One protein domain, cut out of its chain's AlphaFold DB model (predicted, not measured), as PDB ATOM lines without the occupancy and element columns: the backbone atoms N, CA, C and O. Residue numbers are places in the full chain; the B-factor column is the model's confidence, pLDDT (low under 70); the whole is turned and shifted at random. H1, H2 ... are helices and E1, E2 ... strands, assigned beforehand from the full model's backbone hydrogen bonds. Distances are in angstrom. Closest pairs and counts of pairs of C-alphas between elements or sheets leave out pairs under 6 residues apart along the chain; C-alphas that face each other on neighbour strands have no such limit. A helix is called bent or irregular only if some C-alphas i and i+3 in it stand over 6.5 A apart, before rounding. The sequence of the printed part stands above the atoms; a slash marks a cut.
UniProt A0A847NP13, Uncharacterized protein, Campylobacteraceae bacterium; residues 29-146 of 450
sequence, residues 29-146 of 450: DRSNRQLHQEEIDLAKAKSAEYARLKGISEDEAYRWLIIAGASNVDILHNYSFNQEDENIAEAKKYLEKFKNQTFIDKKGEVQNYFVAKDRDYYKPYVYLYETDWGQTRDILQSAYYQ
ATOM      1  N   ASP A  29      12.594 -44.282  87.279       31.16
ATOM      2  CA  ASP A  29      13.993 -44.643  87.542       31.16
ATOM      3  C   ASP A  29      14.487 -44.118  88.921       31.16
ATOM      4  O   ASP A  29      15.112 -43.064  89.052       31.16
ATOM      5  N   ARG A  30      14.227 -44.948  89.946       35.72
ATOM      6  CA  ARG A  30      15.207 -45.461  90.938       35.72
ATOM      7  C   ARG A  30      15.793 -44.486  91.993       35.72
ATOM      8  O   ARG A  30      16.791 -43.799  91.780       35.72
ATOM      9  N   SER A  31      15.048 -44.429  93.100       33.53
ATOM     10  CA  SER A  31      15.314 -44.448  94.560       33.53
ATOM     11  C   SER A  31      16.629 -43.952  95.245       33.53
ATOM     12  O   SER A  31      17.510 -44.753  95.433       33.53
ATOM     13  N   ASN A  32      16.732 -42.736  95.828       50.72
ATOM     14  CA  ASN A  32      17.648 -42.402  96.966       50.72
ATOM     15  C   ASN A  32      17.486 -43.377  98.163       50.72
ATOM     16  O   ASN A  32      16.462 -44.050  98.251       50.72
ATOM     17  N   ARG A  33      18.419 -43.445  99.124       58.22
ATOM     18  CA  ARG A  33      18.104 -44.093 100.414       58.22
ATOM     19  C   ARG A  33      18.603 -43.315 101.627       58.22
ATOM     20  O   ARG A  33      19.783 -43.337 101.942       58.22
ATOM     21  N   GLN A  34      17.672 -42.743 102.388       68.88
ATOM     22  CA  GLN A  34      17.781 -42.829 103.846       68.88
ATOM     23  C   GLN A  34      17.628 -44.308 104.281       68.88
ATOM     24  O   GLN A  34      17.280 -45.145 103.458       68.88
ATOM     25  N   LEU A  35      17.849 -44.673 105.545       74.25
ATOM     26  CA  LEU A  35      17.468 -46.018 106.013       74.25
ATOM     27  C   LEU A  35      15.984 -46.332 105.720       74.25
ATOM     28  O   LEU A  35      15.083 -45.550 106.031       74.25
ATOM     29  N   HIS A  36      15.721 -47.498 105.144       80.00
ATOM     30  CA  HIS A  36      14.372 -48.033 105.012       80.00
ATOM     31  C   HIS A  36      13.858 -48.539 106.366       80.00
ATOM     32  O   HIS A  36      14.645 -48.989 107.201       80.00
ATOM     33  N   GLN A  37      12.537 -48.550 106.568       81.25
ATOM     34  CA  GLN A  37      11.939 -49.072 107.801       81.25
ATOM     35  C   GLN A  37      12.383 -50.513 108.097       81.25
ATOM     36  O   GLN A  37      12.783 -50.809 109.212       81.25
ATOM     37  N   GLU A  38      12.437 -51.378 107.083       82.69
ATOM     38  CA  GLU A  38      12.937 -52.756 107.237       82.69
ATOM     39  C   GLU A  38      14.392 -52.802 107.734       82.69
ATOM     40  O   GLU A  38      14.763 -53.679 108.510       82.69
ATOM     41  N   GLU A  39      15.239 -51.860 107.312       84.50
ATOM     42  CA  GLU A  39      16.635 -51.778 107.756       84.50
ATOM     43  C   GLU A  39      16.733 -51.305 109.215       84.50
ATOM     44  O   GLU A  39      17.568 -51.807 109.969       84.50
ATOM     45  N   ILE A  40      15.848 -50.391 109.626       88.19
ATOM     46  CA  ILE A  40      15.698 -49.939 111.017       88.19
ATOM     47  C   ILE A  40      15.209 -51.093 111.896       88.19
ATOM     48  O   ILE A  40      15.793 -51.360 112.949       88.19
ATOM     49  N   ASP A  41      14.193 -51.817 111.439       88.62
ATOM     50  CA  ASP A  41      13.608 -52.951 112.149       88.62
ATOM     51  C   ASP A  41      14.625 -54.087 112.282       88.62
ATOM     52  O   ASP A  41      14.767 -54.678 113.356       88.62
ATOM     53  N   LEU A  42      15.419 -54.344 111.236       89.06
ATOM     54  CA  LEU A  42      16.516 -55.306 111.294       89.06
ATOM     55  C   LEU A  42      17.612 -54.854 112.270       89.06
ATOM     56  O   LEU A  42      18.084 -55.667 113.066       89.06
ATOM     57  N   ALA A  43      18.003 -53.575 112.260       89.94
ATOM     58  CA  ALA A  43      18.966 -53.035 113.222       89.94
ATOM     59  C   ALA A  43      18.454 -53.165 114.667       89.94
ATOM     60  O   ALA A  43      19.216 -53.555 115.556       89.94
ATOM     61  N   LYS A  44      17.157 -52.923 114.900       93.56
ATOM     62  CA  LYS A  44      16.517 -53.108 116.209       93.56
ATOM     63  C   LYS A  44      16.447 -54.579 116.605       93.56
ATOM     64  O   LYS A  44      16.744 -54.911 117.741       93.56
ATOM     65  N   ALA A  45      16.134 -55.485 115.684       94.31
ATOM     66  CA  ALA A  45      16.118 -56.921 115.961       94.31
ATOM     67  C   ALA A  45      17.519 -57.487 116.269       94.31
ATOM     68  O   ALA A  45      17.645 -58.538 116.902       94.31
ATOM     69  N   LYS A  46      18.582 -56.814 115.809       96.44
ATOM     70  CA  LYS A  46      19.980 -57.230 115.991       96.44
ATOM     71  C   LYS A  46      20.728 -56.517 117.114       96.44
ATOM     72  O   LYS A  46      21.844 -56.936 117.434       96.44
ATOM     73  N   SER A  47      20.119 -55.532 117.773       93.44
ATOM     74  CA  SER A  47      20.723 -54.779 118.879       93.44
ATOM     75  C   SER A  47      21.193 -55.686 120.016       93.44
ATOM     76  O   SER A  47      22.352 -55.606 120.408       93.44
ATOM     77  N   ALA A  48      20.350 -56.603 120.502       95.19
ATOM     78  CA  ALA A  48      20.685 -57.488 121.622       95.19
ATOM     79  C   ALA A  48      21.853 -58.437 121.294       95.19
ATOM     80  O   ALA A  48      22.727 -58.705 122.125       95.19
ATOM     81  N   GLU A  49      21.893 -58.938 120.054       96.62
ATOM     82  CA  GLU A  49      22.978 -59.793 119.572       96.62
ATOM     83  C   GLU A  49      24.297 -59.014 119.516       96.62
ATOM     84  O   GLU A  49      25.314 -59.485 120.031       96.62
ATOM     85  N   TYR A  50      24.270 -57.813 118.932       91.25
ATOM     86  CA  TYR A  50      25.435 -56.942 118.801       91.25
ATOM     87  C   TYR A  50      25.937 -56.433 120.163       91.25
ATOM     88  O   TYR A  50      27.138 -56.480 120.427       91.25
ATOM     89  N   ALA A  51      25.026 -56.067 121.068       94.12
ATOM     90  CA  ALA A  51      25.319 -55.642 122.436       94.12
ATOM     91  C   ALA A  51      26.139 -56.686 123.195       94.12
ATOM     92  O   ALA A  51      27.194 -56.382 123.750       94.12
ATOM     93  N   ARG A  52      25.715 -57.954 123.135       96.19
ATOM     94  CA  ARG A  52      26.432 -59.068 123.770       96.19
ATOM     95  C   ARG A  52      27.809 -59.311 123.148       96.19
ATOM     96  O   ARG A  52      28.731 -59.685 123.864       96.19
ATOM     97  N   LEU A  53      27.953 -59.125 121.834       93.94
ATOM     98  CA  LEU A  53      29.242 -59.271 121.145       93.94
ATOM     99  C   LEU A  53      30.244 -58.178 121.538       93.94
ATOM    100  O   LEU A  53      31.445 -58.437 121.519       93.94
ATOM    101  N   LYS A  54      29.757 -56.978 121.869       91.12
ATOM    102  CA  LYS A  54      30.581 -55.803 122.183       91.12
ATOM    103  C   LYS A  54      30.703 -55.489 123.673       91.12
ATOM    104  O   LYS A  54      31.574 -54.717 124.047       91.12
ATOM    105  N   GLY A  55      29.881 -56.106 124.520       93.62
ATOM    106  CA  GLY A  55      29.848 -55.804 125.950       93.62
ATOM    107  C   GLY A  55      29.258 -54.423 126.259       93.62
ATOM    108  O   GLY A  55      29.645 -53.812 127.248       93.62
ATOM    109  N   ILE A  56      28.342 -53.942 125.414       93.69
ATOM    110  CA  ILE A  56      27.668 -52.638 125.533       93.69
ATOM    111  C   ILE A  56      26.175 -52.820 125.826       93.69
ATOM    112  O   ILE A  56      25.661 -53.940 125.801       93.69
ATOM    113  N   SER A  57      25.464 -51.726 126.104       95.25
ATOM    114  CA  SER A  57      24.007 -51.777 126.281       95.25
ATOM    115  C   SER A  57      23.275 -52.039 124.959       95.25
ATOM    116  O   SER A  57      23.788 -51.752 123.877       95.25
ATOM    117  N   GLU A  58      22.052 -52.569 125.028       92.81
ATOM    118  CA  GLU A  58      21.234 -52.797 123.832       92.81
ATOM    119  C   GLU A  58      20.882 -51.493 123.100       92.81
ATOM    120  O   GLU A  58      20.894 -51.452 121.869       92.81
ATOM    121  N   ASP A  59      20.636 -50.413 123.840       90.75
ATOM    122  CA  ASP A  59      20.351 -49.100 123.256       90.75
ATOM    123  C   ASP A  59      21.579 -48.508 122.555       90.75
ATOM    124  O   ASP A  59      21.467 -47.946 121.465       90.75
ATOM    125  N   GLU A  60      22.767 -48.687 123.131       92.00
ATOM    126  CA  GLU A  60      24.029 -48.272 122.513       92.00
ATOM    127  C   GLU A  60      24.361 -49.118 121.278       92.00
ATOM    128  O   GLU A  60      24.778 -48.589 120.248       92.00
ATOM    129  N   ALA A  61      24.090 -50.422 121.325       92.88
ATOM    130  CA  ALA A  61      24.192 -51.291 120.162       92.88
ATOM    131  C   ALA A  61      23.248 -50.849 119.037       92.88
ATOM    132  O   ALA A  61      23.678 -50.726 117.892       92.88
ATOM    133  N   TYR A  62      21.982 -50.567 119.355       94.62
ATOM    134  CA  TYR A  62      21.014 -50.061 118.385       94.62
ATOM    135  C   TYR A  62      21.472 -48.733 117.768       94.62
ATOM    136  O   TYR A  62      21.458 -48.588 116.546       94.62
ATOM    137  N   ARG A  63      21.967 -47.802 118.596       93.25
ATOM    138  CA  ARG A  63      22.545 -46.528 118.150       93.25
ATOM    139  C   ARG A  63      23.645 -46.748 117.109       93.25
ATOM    140  O   ARG A  63      23.576 -46.170 116.026       93.25
ATOM    141  N   TRP A  64      24.626 -47.606 117.396       89.56
ATOM    142  CA  TRP A  64      25.733 -47.865 116.470       89.56
ATOM    143  C   TRP A  64      25.295 -48.547 115.173       89.56
ATOM    144  O   TRP A  64      25.792 -48.193 114.105       89.56
ATOM    145  N   LEU A  65      24.338 -49.478 115.236       89.44
ATOM    146  CA  LEU A  65      23.798 -50.135 114.044       89.44
ATOM    147  C   LEU A  65      23.027 -49.156 113.147       89.44
ATOM    148  O   LEU A  65      23.173 -49.217 111.929       89.44
ATOM    149  N   ILE A  66      22.273 -48.216 113.721       92.94
ATOM    150  CA  ILE A  66      21.589 -47.161 112.958       92.94
ATOM    151  C   ILE A  66      22.594 -46.215 112.289       92.94
ATOM    152  O   ILE A  66      22.489 -45.965 111.089       92.94
ATOM    153  N   ILE A  67      23.607 -45.739 113.021       84.94
ATOM    154  CA  ILE A  67      24.660 -44.860 112.475       84.94
ATOM    155  C   ILE A  67      25.418 -45.560 111.336       84.94
ATOM    156  O   ILE A  67      25.627 -44.984 110.265       84.94
ATOM    157  N   ALA A  68      25.800 -46.824 111.536       82.38
ATOM    158  CA  ALA A  68      26.489 -47.624 110.529       82.38
ATOM    159  C   ALA A  68      25.614 -47.905 109.301       82.38
ATOM    160  O   ALA A  68      26.092 -47.793 108.174       82.38
ATOM    161  N   GLY A  69      24.337 -48.232 109.509       82.38
ATOM    162  CA  GLY A  69      23.379 -48.468 108.437       82.38
ATOM    163  C   GLY A  69      23.171 -47.222 107.579       82.38
ATOM    164  O   GLY A  69      23.337 -47.293 106.366       82.38
ATOM    165  N   ALA A  70      22.912 -46.069 108.206       81.38
ATOM    166  CA  ALA A  70      22.769 -44.790 107.511       81.38
ATOM    167  C   ALA A  70      24.045 -44.410 106.746       81.38
ATOM    168  O   ALA A  70      23.967 -43.994 105.595       81.38
ATOM    169  N   SER A  71      25.222 -44.650 107.332       75.88
ATOM    170  CA  SER A  71      26.510 -44.431 106.657       75.88
ATOM    171  C   SER A  71      26.696 -45.266 105.386       75.88
ATOM    172  O   SER A  71      27.468 -44.882 104.511       75.88
ATOM    173  N   ASN A  72      26.064 -46.439 105.298       70.31
ATOM    174  CA  ASN A  72      26.208 -47.338 104.153       70.31
ATOM    175  C   ASN A  72      25.273 -46.976 102.992       70.31
ATOM    176  O   ASN A  72      25.529 -47.398 101.864       70.31
ATOM    177  N   VAL A  73      24.196 -46.231 103.263       67.38
ATOM    178  CA  VAL A  73      23.139 -45.953 102.279       67.38
ATOM    179  C   VAL A  73      22.982 -44.472 101.933       67.38
ATOM    180  O   VAL A  73      22.486 -44.176 100.852       67.38
ATOM    181  N   ASP A  74      23.496 -43.565 102.772       70.38
ATOM    182  CA  ASP A  74      23.396 -42.112 102.610       70.38
ATOM    183  C   ASP A  74      24.770 -41.439 102.784       70.38
ATOM    184  O   ASP A  74      25.406 -41.509 103.844       70.38
ATOM    185  N   ILE A  75      25.229 -40.756 101.730       63.88
ATOM    186  CA  ILE A  75      26.531 -40.091 101.727       63.88
ATOM    187  C   ILE A  75      26.632 -38.980 102.766       63.88
ATOM    188  O   ILE A  75      27.682 -38.804 103.376       63.88
ATOM    189  N   LEU A  76      25.566 -38.236 103.016       65.38
ATOM    190  CA  LEU A  76      25.631 -37.084 103.899       65.38
ATOM    191  C   LEU A  76      25.660 -37.515 105.354       65.38
ATOM    192  O   LEU A  76      26.448 -36.961 106.119       65.38
ATOM    193  N   HIS A  77      24.922 -38.565 105.717       74.06
ATOM    194  CA  HIS A  77      25.109 -39.213 107.017       74.06
ATOM    195  C   HIS A  77      26.545 -39.724 107.164       74.06
ATOM    196  O   HIS A  77      27.216 -39.377 108.133       74.06
ATOM    197  N   ASN A  78      27.077 -40.435 106.164       71.69
ATOM    198  CA  ASN A  78      28.460 -40.917 106.206       71.69
ATOM    199  C   ASN A  78      29.477 -39.772 106.413       71.69
ATOM    200  O   ASN A  78      30.379 -39.885 107.235       71.69
ATOM    201  N   TYR A  79      29.339 -38.637 105.730       63.62
ATOM    202  CA  TYR A  79      30.266 -37.511 105.909       63.62
ATOM    203  C   TYR A  79      30.042 -36.702 107.196       63.62
ATOM    204  O   TYR A  79      30.976 -36.039 107.642       63.62
ATOM    205  N   SER A  80      28.859 -36.771 107.810       68.12
ATOM    206  CA  SER A  80      28.552 -36.057 109.063       68.12
ATOM    207  C   SER A  80      29.058 -36.792 110.314       68.12
ATOM    208  O   SER A  80      29.189 -36.196 111.387       68.12
ATOM    209  N   PHE A  81      29.367 -38.085 110.193       72.19
ATOM    210  CA  PHE A  81      29.911 -38.898 111.282       72.19
ATOM    211  C   PHE A  81      31.443 -38.941 111.286       72.19
ATOM    212  O   PHE A  81      32.106 -38.809 110.251       72.19
ATOM    213  N   ASN A  82      32.021 -39.202 112.461       73.50
ATOM    214  CA  ASN A  82      33.451 -39.444 112.584       73.50
ATOM    215  C   ASN A  82      33.824 -40.817 111.994       73.50
ATOM    216  O   ASN A  82      33.662 -41.847 112.635       73.50
ATOM    217  N   GLN A  83      34.360 -40.831 110.773       64.38
ATOM    218  CA  GLN A  83      34.761 -42.068 110.085       64.38
ATOM    219  C   GLN A  83      35.946 -42.799 110.732       64.38
ATOM    220  O   GLN A  83      36.211 -43.946 110.379       64.38
ATOM    221  N   GLU A  84      36.650 -42.152 111.660       67.81
ATOM    222  CA  GLU A  84      37.730 -42.760 112.442       67.81
ATOM    223  C   GLU A  84      37.211 -43.417 113.734       67.81
ATOM    224  O   GLU A  84      37.990 -44.021 114.466       67.81
ATOM    225  N   ASP A  85      35.905 -43.328 114.021       74.56
ATOM    226  CA  ASP A  85      35.293 -43.983 115.177       74.56
ATOM    227  C   ASP A  85      35.244 -45.506 114.976       74.56
ATOM    228  O   ASP A  85      34.556 -46.035 114.091       74.56
ATOM    229  N   GLU A  86      35.973 -46.220 115.831       78.44
ATOM    230  CA  GLU A  86      36.069 -47.676 115.814       78.44
ATOM    231  C   GLU A  86      34.693 -48.342 115.962       78.44
ATOM    232  O   GLU A  86      34.413 -49.328 115.278       78.44
ATOM    233  N   ASN A  87      33.774 -47.763 116.743       84.44
ATOM    234  CA  ASN A  87      32.443 -48.340 116.946       84.44
ATOM    235  C   ASN A  87      31.616 -48.343 115.655       84.44
ATOM    236  O   ASN A  87      30.886 -49.301 115.381       84.44
ATOM    237  N   ILE A  88      31.755 -47.297 114.830       80.50
ATOM    238  CA  ILE A  88      31.093 -47.211 113.522       80.50
ATOM    239  C   ILE A  88      31.684 -48.255 112.573       80.50
ATOM    240  O   ILE A  88      30.935 -48.965 111.897       80.50
ATOM    241  N   ALA A  89      33.014 -48.384 112.530       73.56
ATOM    242  CA  ALA A  89      33.692 -49.363 111.680       73.56
ATOM    243  C   ALA A  89      33.294 -50.807 112.035       73.56
ATOM    244  O   ALA A  89      32.999 -51.629 111.161       73.56
ATOM    245  N   GLU A  90      33.224 -51.119 113.326       81.44
ATOM    246  CA  GLU A  90      32.829 -52.435 113.813       81.44
ATOM    247  C   GLU A  90      31.349 -52.750 113.559       81.44
ATOM    248  O   GLU A  90      31.017 -53.877 113.169       81.44
ATOM    249  N   ALA A  91      30.467 -51.760 113.717       81.69
ATOM    250  CA  ALA A  91      29.047 -51.906 113.423       81.69
ATOM    251  C   ALA A  91      28.805 -52.114 111.920       81.69
ATOM    252  O   ALA A  91      28.041 -53.005 111.544       81.69
ATOM    253  N   LYS A  92      29.522 -51.394 111.043       80.88
ATOM    254  CA  LYS A  92      29.488 -51.624 109.585       80.88
ATOM    255  C   LYS A  92      29.871 -53.062 109.236       80.88
ATOM    256  O   LYS A  92      29.115 -53.747 108.548       80.88
ATOM    257  N   LYS A  93      30.979 -53.561 109.796       80.81
ATOM    258  CA  LYS A  93      31.434 -54.948 109.606       80.81
ATOM    259  C   LYS A  93      30.408 -55.978 110.085       80.81
ATOM    260  O   LYS A  93      30.294 -57.066 109.521       80.81
ATOM    261  N   TYR A  94      29.663 -55.669 111.143       81.62
ATOM    262  CA  TYR A  94      28.575 -56.527 111.599       81.62
ATOM    263  C   TYR A  94      27.401 -56.537 110.606       81.62
ATOM    264  O   TYR A  94      26.912 -57.619 110.268       81.62
ATOM    265  N   LEU A  95      26.998 -55.368 110.094       81.81
ATOM    266  CA  LEU A  95      25.901 -55.232 109.130       81.81
ATOM    267  C   LEU A  95      26.182 -55.909 107.779       81.81
ATOM    268  O   LEU A  95      25.256 -56.397 107.132       81.81
ATOM    269  N   GLU A  96      27.451 -56.040 107.379       75.19
ATOM    270  CA  GLU A  96      27.852 -56.752 106.154       75.19
ATOM    271  C   GLU A  96      27.326 -58.189 106.064       75.19
ATOM    272  O   GLU A  96      27.133 -58.708 104.964       75.19
ATOM    273  N   LYS A  97      27.057 -58.840 107.202       83.38
ATOM    274  CA  LYS A  97      26.484 -60.195 107.245       83.38
ATOM    275  C   LYS A  97      25.088 -60.267 106.618       83.38
ATOM    276  O   LYS A  97      24.668 -61.345 106.201       83.38
ATOM    277  N   PHE A  98      24.380 -59.140 106.547       80.12
ATOM    278  CA  PHE A  98      22.997 -59.056 106.075       80.12
ATOM    279  C   PHE A  98      22.876 -58.533 104.643       80.12
ATOM    280  O   PHE A  98      21.804 -58.637 104.064       80.12
ATOM    281  N   LYS A  99      23.961 -58.054 104.022       73.31
ATOM    282  CA  LYS A  99      23.908 -57.379 102.712       73.31
ATOM    283  C   LYS A  99      23.336 -58.220 101.562       73.31
ATOM    284  O   LYS A  99      22.762 -57.695 100.615       73.31
ATOM    285  N   ASN A 100      23.483 -59.542 101.647       71.81
ATOM    286  CA  ASN A 100      22.951 -60.477 100.650       71.81
ATOM    287  C   ASN A 100      21.481 -60.849 100.908       71.81
ATOM    288  O   ASN A 100      20.873 -61.523 100.081       71.81
ATOM    289  N   GLN A 101      20.924 -60.457 102.055       78.38
ATOM    290  CA  GLN A 101      19.502 -60.601 102.342       78.38
ATOM    291  C   GLN A 101      18.730 -59.479 101.658       78.38
ATOM    292  O   GLN A 101      19.288 -58.422 101.345       78.38
ATOM    293  N   THR A 102      17.441 -59.719 101.438       77.44
ATOM    294  CA  THR A 102      16.591 -58.796 100.690       77.44
ATOM    295  C   THR A 102      15.274 -58.522 101.392       77.44
ATOM    296  O   THR A 102      14.789 -59.377 102.130       77.44
ATOM    297  N   PHE A 103      14.697 -57.360 101.112       70.88
ATOM    298  CA  PHE A 103      13.338 -56.978 101.482       70.88
ATOM    299  C   PHE A 103      12.592 -56.450 100.252       70.88
ATOM    300  O   PHE A 103      13.209 -56.141  99.230       70.88
ATOM    301  N   ILE A 104      11.264 -56.375 100.339       71.31
ATOM    302  CA  ILE A 104      10.416 -55.788  99.298       71.31
ATOM    303  C   ILE A 104       9.989 -54.407  99.783       71.31
ATOM    304  O   ILE A 104       9.458 -54.284 100.885       71.31
ATOM    305  N   ASP A 105      10.238 -53.370  98.991       66.94
ATOM    306  CA  ASP A 105       9.804 -52.016  99.343       66.94
ATOM    307  C   ASP A 105       8.315 -51.771  99.024       66.94
ATOM    308  O   ASP A 105       7.623 -52.606  98.435       66.94
ATOM    309  N   LYS A 106       7.800 -50.592  99.391       61.47
ATOM    310  CA  LYS A 106       6.396 -50.200  99.154       61.47
ATOM    311  C   LYS A 106       5.988 -50.192  97.673       61.47
ATOM    312  O   LYS A 106       4.794 -50.157  97.379       61.47
ATOM    313  N   LYS A 107       6.951 -50.225  96.746       59.34
ATOM    314  CA  LYS A 107       6.734 -50.256  95.292       59.34
ATOM    315  C   LYS A 107       6.778 -51.680  94.730       59.34
ATOM    316  O   LYS A 107       6.544 -51.867  93.538       59.34
ATOM    317  N   GLY A 108       7.029 -52.683  95.572       58.66
ATOM    318  CA  GLY A 108       7.140 -54.080  95.165       58.66
ATOM    319  C   GLY A 108       8.517 -54.452  94.615       58.66
ATOM    320  O   GLY A 108       8.658 -55.527  94.031       58.66
ATOM    321  N   GLU A 109       9.532 -53.595  94.772       59.84
ATOM    322  CA  GLU A 109      10.882 -53.861  94.275       59.84
ATOM    323  C   GLU A 109      11.737 -54.589  95.316       59.84
ATOM    324  O   GLU A 109      11.664 -54.325  96.517       59.84
ATOM    325  N   VAL A 110      12.594 -55.498  94.842       63.53
ATOM    326  CA  VAL A 110      13.524 -56.251  95.692       63.53
ATOM    327  C   VAL A 110      14.754 -55.405  96.001       63.53
ATOM    328  O   VAL A 110      15.489 -55.001  95.095       63.53
ATOM    329  N   GLN A 111      15.021 -55.197  97.284       65.69
ATOM    330  CA  GLN A 111      16.120 -54.389  97.802       65.69
ATOM    331  C   GLN A 111      17.034 -55.198  98.708       65.69
ATOM    332  O   GLN A 111      16.602 -56.190  99.278       65.69
ATOM    333  N   ASN A 112      18.294 -54.787  98.827       74.69
ATOM    334  CA  ASN A 112      19.288 -55.424  99.689       74.69
ATOM    335  C   ASN A 112      19.471 -54.603 100.967       74.69
ATOM    336  O   ASN A 112      19.510 -53.377 100.902       74.69
ATOM    337  N   TYR A 113      19.611 -55.270 102.114       73.06
ATOM    338  CA  TYR A 113      19.818 -54.585 103.392       73.06
ATOM    339  C   TYR A 113      21.168 -53.865 103.445       73.06
ATOM    340  O   TYR A 113      22.209 -54.480 103.221       73.06
ATOM    341  N   PHE A 114      21.150 -52.588 103.818       74.94
ATOM    342  CA  PHE A 114      22.310 -51.715 104.005       74.94
ATOM    343  C   PHE A 114      23.200 -51.596 102.762       74.94
ATOM    344  O   PHE A 114      24.415 -51.412 102.871       74.94
ATOM    345  N   VAL A 115      22.604 -51.729 101.576       67.94
ATOM    346  CA  VAL A 115      23.289 -51.598 100.288       67.94
ATOM    347  C   VAL A 115      22.576 -50.542  99.460       67.94
ATOM    348  O   VAL A 115      21.455 -50.751  98.995       67.94
ATOM    349  N   ALA A 116      23.253 -49.420  99.222       58.84
ATOM    350  CA  ALA A 116      22.848 -48.501  98.169       58.84
ATOM    351  C   ALA A 116      23.160 -49.113  96.794       58.84
ATOM    352  O   ALA A 116      24.249 -49.648  96.575       58.84
ATOM    353  N   LYS A 117      22.207 -49.028  95.861       51.22
ATOM    354  CA  LYS A 117      22.405 -49.411  94.459       51.22
ATOM    355  C   LYS A 117      22.762 -48.169  93.638       51.22
ATOM    356  O   LYS A 117      22.299 -47.075  93.930       51.22
ATOM    357  N   ASP A 118      23.566 -48.331  92.591       47.53
ATOM    358  CA  ASP A 118      23.818 -47.303  91.571       47.53
ATOM    359  C   ASP A 118      24.088 -45.876  92.124       47.53
ATOM    360  O   ASP A 118      25.089 -45.632  92.794       47.53
ATOM    361  N   ARG A 119      23.200 -44.914  91.812       45.69
ATOM    362  CA  ARG A 119      23.280 -43.489  92.191       45.69
ATOM    363  C   ARG A 119      22.576 -43.180  93.518       45.69
ATOM    364  O   ARG A 119      22.568 -42.025  93.939       45.69
ATOM    365  N   ASP A 120      21.978 -44.178  94.161       48.81
ATOM    366  CA  ASP A 120      21.048 -44.019  95.284       48.81
ATOM    367  C   ASP A 120      21.724 -43.393  96.511       48.81
ATOM    368  O   ASP A 120      21.103 -42.605  97.222       48.81
ATOM    369  N   TYR A 121      23.022 -43.665  96.683       50.69
ATOM    370  CA  TYR A 121      23.879 -43.120  97.739       50.69
ATOM    371  C   TYR A 121      24.078 -41.596  97.656       50.69
ATOM    372  O   TYR A 121      24.331 -40.943  98.665       50.69
ATOM    373  N   TYR A 122      23.964 -41.024  96.451       48.00
ATOM    374  CA  TYR A 122      24.201 -39.601  96.164       48.00
ATOM    375  C   TYR A 122      22.917 -38.812  95.927       48.00
ATOM    376  O   TYR A 122      22.951 -37.589  95.772       48.00
ATOM    377  N   LYS A 123      21.788 -39.510  95.817       50.88
ATOM    378  CA  LYS A 123      20.488 -38.872  95.694       50.88
ATOM    379  C   LYS A 123      19.985 -38.537  97.101       50.88
ATOM    380  O   LYS A 123      20.398 -39.223  98.024       50.88
ATOM    381  N   PRO A 124      19.095 -37.548  97.268       47.84
ATOM    382  CA  PRO A 124      18.695 -37.068  98.603       47.84
ATOM    383  C   PRO A 124      17.270 -37.381  99.167       47.84
ATOM    384  O   PRO A 124      17.069 -37.153 100.356       47.84
ATOM    385  N   TYR A 125      16.273 -37.918  98.423       53.69
ATOM    386  CA  TYR A 125      14.843 -37.834  98.853       53.69
ATOM    387  C   TYR A 125      13.887 -39.038  98.651       53.69
ATOM    388  O   TYR A 125      12.893 -38.896  97.940       53.69
ATOM    389  N   VAL A 126      14.100 -40.220  99.233       53.72
ATOM    390  CA  VAL A 126      13.265 -41.393  98.876       53.72
ATOM    391  C   VAL A 126      12.593 -42.123 100.019       53.72
ATOM    392  O   VAL A 126      11.456 -42.536  99.814       53.72
ATOM    393  N   TYR A 127      13.168 -42.192 101.219       51.59
ATOM    394  CA  TYR A 127      12.436 -42.719 102.383       51.59
ATOM    395  C   TYR A 127      12.070 -41.651 103.412       51.59
ATOM    396  O   TYR A 127      11.487 -41.966 104.450       51.59
ATOM    397  N   LEU A 128      12.312 -40.372 103.100       55.59
ATOM    398  CA  LEU A 128      11.960 -39.238 103.958       55.59
ATOM    399  C   LEU A 128      10.493 -39.276 104.429       55.59
ATOM    400  O   LEU A 128      10.227 -39.025 105.597       55.59
ATOM    401  N   TYR A 129       9.565 -39.675 103.551       52.81
ATOM    402  CA  TYR A 129       8.127 -39.769 103.853       52.81
ATOM    403  C   TYR A 129       7.617 -41.205 104.040       52.81
ATOM    404  O   TYR A 129       6.427 -41.419 104.268       52.81
ATOM    405  N   GLU A 130       8.488 -42.206 103.892       55.50
ATOM    406  CA  GLU A 130       8.093 -43.618 103.921       55.50
ATOM    407  C   GLU A 130       8.434 -44.315 105.244       55.50
ATOM    408  O   GLU A 130       7.836 -45.356 105.532       55.50
ATOM    409  N   THR A 131       9.332 -43.731 106.033       59.62
ATOM    410  CA  THR A 131       9.854 -44.262 107.296       59.62
ATOM    411  C   THR A 131       9.371 -43.405 108.471       59.62
ATOM    412  O   THR A 131       9.327 -42.179 108.362       59.62
ATOM    413  N   ASP A 132       9.034 -44.029 109.607       67.38
ATOM    414  CA  ASP A 132       8.832 -43.275 110.848       67.38
ATOM    415  C   ASP A 132      10.196 -42.939 111.451       67.38
ATOM    416  O   ASP A 132      10.913 -43.780 112.001       67.38
ATOM    417  N   TRP A 133      10.575 -41.676 111.300       66.19
ATOM    418  CA  TRP A 133      11.902 -41.212 111.648       66.19
ATOM    419  C   TRP A 133      12.101 -40.920 113.131       66.19
ATOM    420  O   TRP A 133      13.252 -40.734 113.499       66.19
ATOM    421  N   GLY A 134      11.056 -40.909 113.971       73.06
ATOM    422  CA  GLY A 134      11.074 -40.441 115.368       73.06
ATOM    423  C   GLY A 134      12.409 -40.598 116.117       73.06
ATOM    424  O   GLY A 134      13.243 -39.695 116.105       73.06
ATOM    425  N   GLN A 135      12.630 -41.752 116.754       77.81
ATOM    426  CA  GLN A 135      13.852 -42.030 117.530       77.81
ATOM    427  C   GLN A 135      15.112 -42.140 116.648       77.81
ATOM    428  O   GLN A 135      16.213 -41.793 117.075       77.81
ATOM    429  N   THR A 136      14.966 -42.639 115.418       79.69
ATOM    430  CA  THR A 136      16.078 -42.878 114.485       79.69
ATOM    431  C   THR A 136      16.757 -41.575 114.068       79.69
ATOM    432  O   THR A 136      17.981 -41.498 114.033       79.69
ATOM    433  N   ARG A 137      15.978 -40.526 113.804       80.25
ATOM    434  CA  ARG A 137      16.471 -39.187 113.482       80.25
ATOM    435  C   ARG A 137      17.261 -38.603 114.643       80.25
ATOM    436  O   ARG A 137      18.367 -38.127 114.425       80.25
ATOM    437  N   ASP A 138      16.738 -38.697 115.862       79.12
ATOM    438  CA  ASP A 138      17.412 -38.168 117.053       79.12
ATOM    439  C   ASP A 138      18.754 -38.889 117.297       79.12
ATOM    440  O   ASP A 138      19.763 -38.269 117.647       79.12
ATOM    441  N   ILE A 139      18.803 -40.203 117.038       81.19
ATOM    442  CA  ILE A 139      20.042 -40.997 117.053       81.19
ATOM    443  C   ILE A 139      21.053 -40.478 116.023       81.19
ATOM    444  O   ILE A 139      22.211 -40.262 116.378       81.19
ATOM    445  N   LEU A 140      20.631 -40.278 114.772       82.88
ATOM    446  CA  LEU A 140      21.514 -39.831 113.692       82.88
ATOM    447  C   LEU A 140      22.025 -38.409 113.951       82.88
ATOM    448  O   LEU A 140      23.228 -38.177 113.913       82.88
ATOM    449  N   GLN A 141      21.137 -37.484 114.315       80.44
ATOM    450  CA  GLN A 141      21.500 -36.088 114.570       80.44
ATOM    451  C   GLN A 141      22.434 -35.926 115.768       80.44
ATOM    452  O   GLN A 141      23.393 -35.159 115.719       80.44
ATOM    453  N   SER A 142      22.213 -36.691 116.838       81.44
ATOM    454  CA  SER A 142      23.099 -36.673 118.010       81.44
ATOM    455  C   SER A 142      24.451 -37.357 117.778       81.44
ATOM    456  O   SER A 142      25.297 -37.338 118.671       81.44
ATOM    457  N   ALA A 143      24.657 -38.017 116.637       78.88
ATOM    458  CA  ALA A 143      25.932 -38.628 116.262       78.88
ATOM    459  C   ALA A 143      26.783 -37.731 115.353       78.88
ATOM    460  O   ALA A 143      27.919 -38.085 115.030       78.88
ATOM    461  N   TYR A 144      26.258 -36.576 114.941       75.69
ATOM    462  CA  TYR A 144      26.991 -35.645 114.102       75.69
ATOM    463  C   TYR A 144      28.169 -35.026 114.845       75.69
ATOM    464  O   TYR A 144      28.021 -34.382 115.881       75.69
ATOM    465  N   TYR A 145      29.356 -35.221 114.278       60.50
ATOM    466  CA  TYR A 145      30.603 -34.684 114.812       60.50
ATOM    467  C   TYR A 145      30.846 -33.238 114.334       60.50
ATOM    468  O   TYR A 145      31.523 -32.461 114.999       60.50
ATOM    469  N   GLN A 146      30.288 -32.877 113.175       62.12
ATOM    470  CA  GLN A 146      30.409 -31.577 112.502       62.12
ATOM    471  C   GLN A 146      29.393 -31.515 111.353       62.12
ATOM    472  O   GLN A 146      28.843 -32.548 110.971       62.12
TER     473      GLN A 146
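Overview. This is residues 29 to 146 of the 450 residues of an uncharacterized protein of Campylobacteraceae bacterium (UniProt A0A847NP13). A helical core has H2 in the middle, with H1, H4 and H5 crossing it on different sides and short H3 at the corner where H2 ends; a small hairpin of E1 and E2 lies off this core. The 118 printed residues, mostly helix by class, hold five named helices and two named strands, in the order H1, H2, H3, H4, E1, E2, H5. The sheet has the order E1 - E2 and is antiparallel. The whole is compact, with a radius of gyration of the C-alphas of 13.4 A, and spans 42 by 30 by 24 A.

Along the chain. Find C-alpha 102 at (16.591, -58.796, 100.690), where strand E1, residues 102 to 104, begins; it is 7.0 A long. Strand E2, residues 110 to 112, is 7.1 A long. For the longest helix, H1, residues 37 to 54, go to C-alpha 37 at (11.939, -49.072, 107.801) and read on for 24.5 A. H1 is irregular: C-alphas 45 and 48 are 7.3 A apart, and it has a kink of 49 degrees near residue 48. H2, residues 58 to 73, runs 22.7 A, H3, residues 75 to 80, 8.6 A, and H4, residues 86 to 98, 19.9 A. H5, residues 134 to 141, runs 11.3 A and ends at C-alpha 141, (21.500, -36.088, 114.570).

Arrangement. Look first at the hairpin of E1 and E2, where N 103 and O 111 are 2.9 A apart and N 111 and O 103 are 2.8 A apart, within hydrogen-bond range. From E1, the closest C-alphas to H1 are those of Phe 103 and Glu 38, 7.1 A apart. Turn then to H2, the hub, which touches four helices. It touches H1 at a steep tilt of 52 degrees, opposite ways; their closest C-alphas, Tyr 62 and Ser 47, are 4.8 A apart. H2 touches H4 about perpendicular, at 74 degrees, with the C-alphas of Ala 68 and Lys 92 closest at 5.1 A. With residues 63 to 67 alone it touches H5, at a steep tilt of 70.0 degrees, only just short of about perpendicular; the C-alphas of Ile 67 and Leu 140 are closest, 6.1 A apart. H2 and H3 touch only at the corner, with the C-alphas of Ser 71 and Asn 78 closest at 4.0 A. H4 and H5 are apart. Every O i to N i+4 pair is within hydrogen-bond range in H2 and H3, against 12 of 14 in H1, 7 of 9 in H4 and 3 of 4 in H5.

Size, cuts and confidence. The two C-alphas farthest apart, Asp 29 and Gly 55, are 43.0 A apart, and the printed part has no cut. The link from E2 to H5, residues 113 to 133, is long. Read the B-factor column for a mean pLDDT of 74.0 over the printed part; 41 residues are under 70, among them residues 29 to 34, 105 to 111 and 115 to 133.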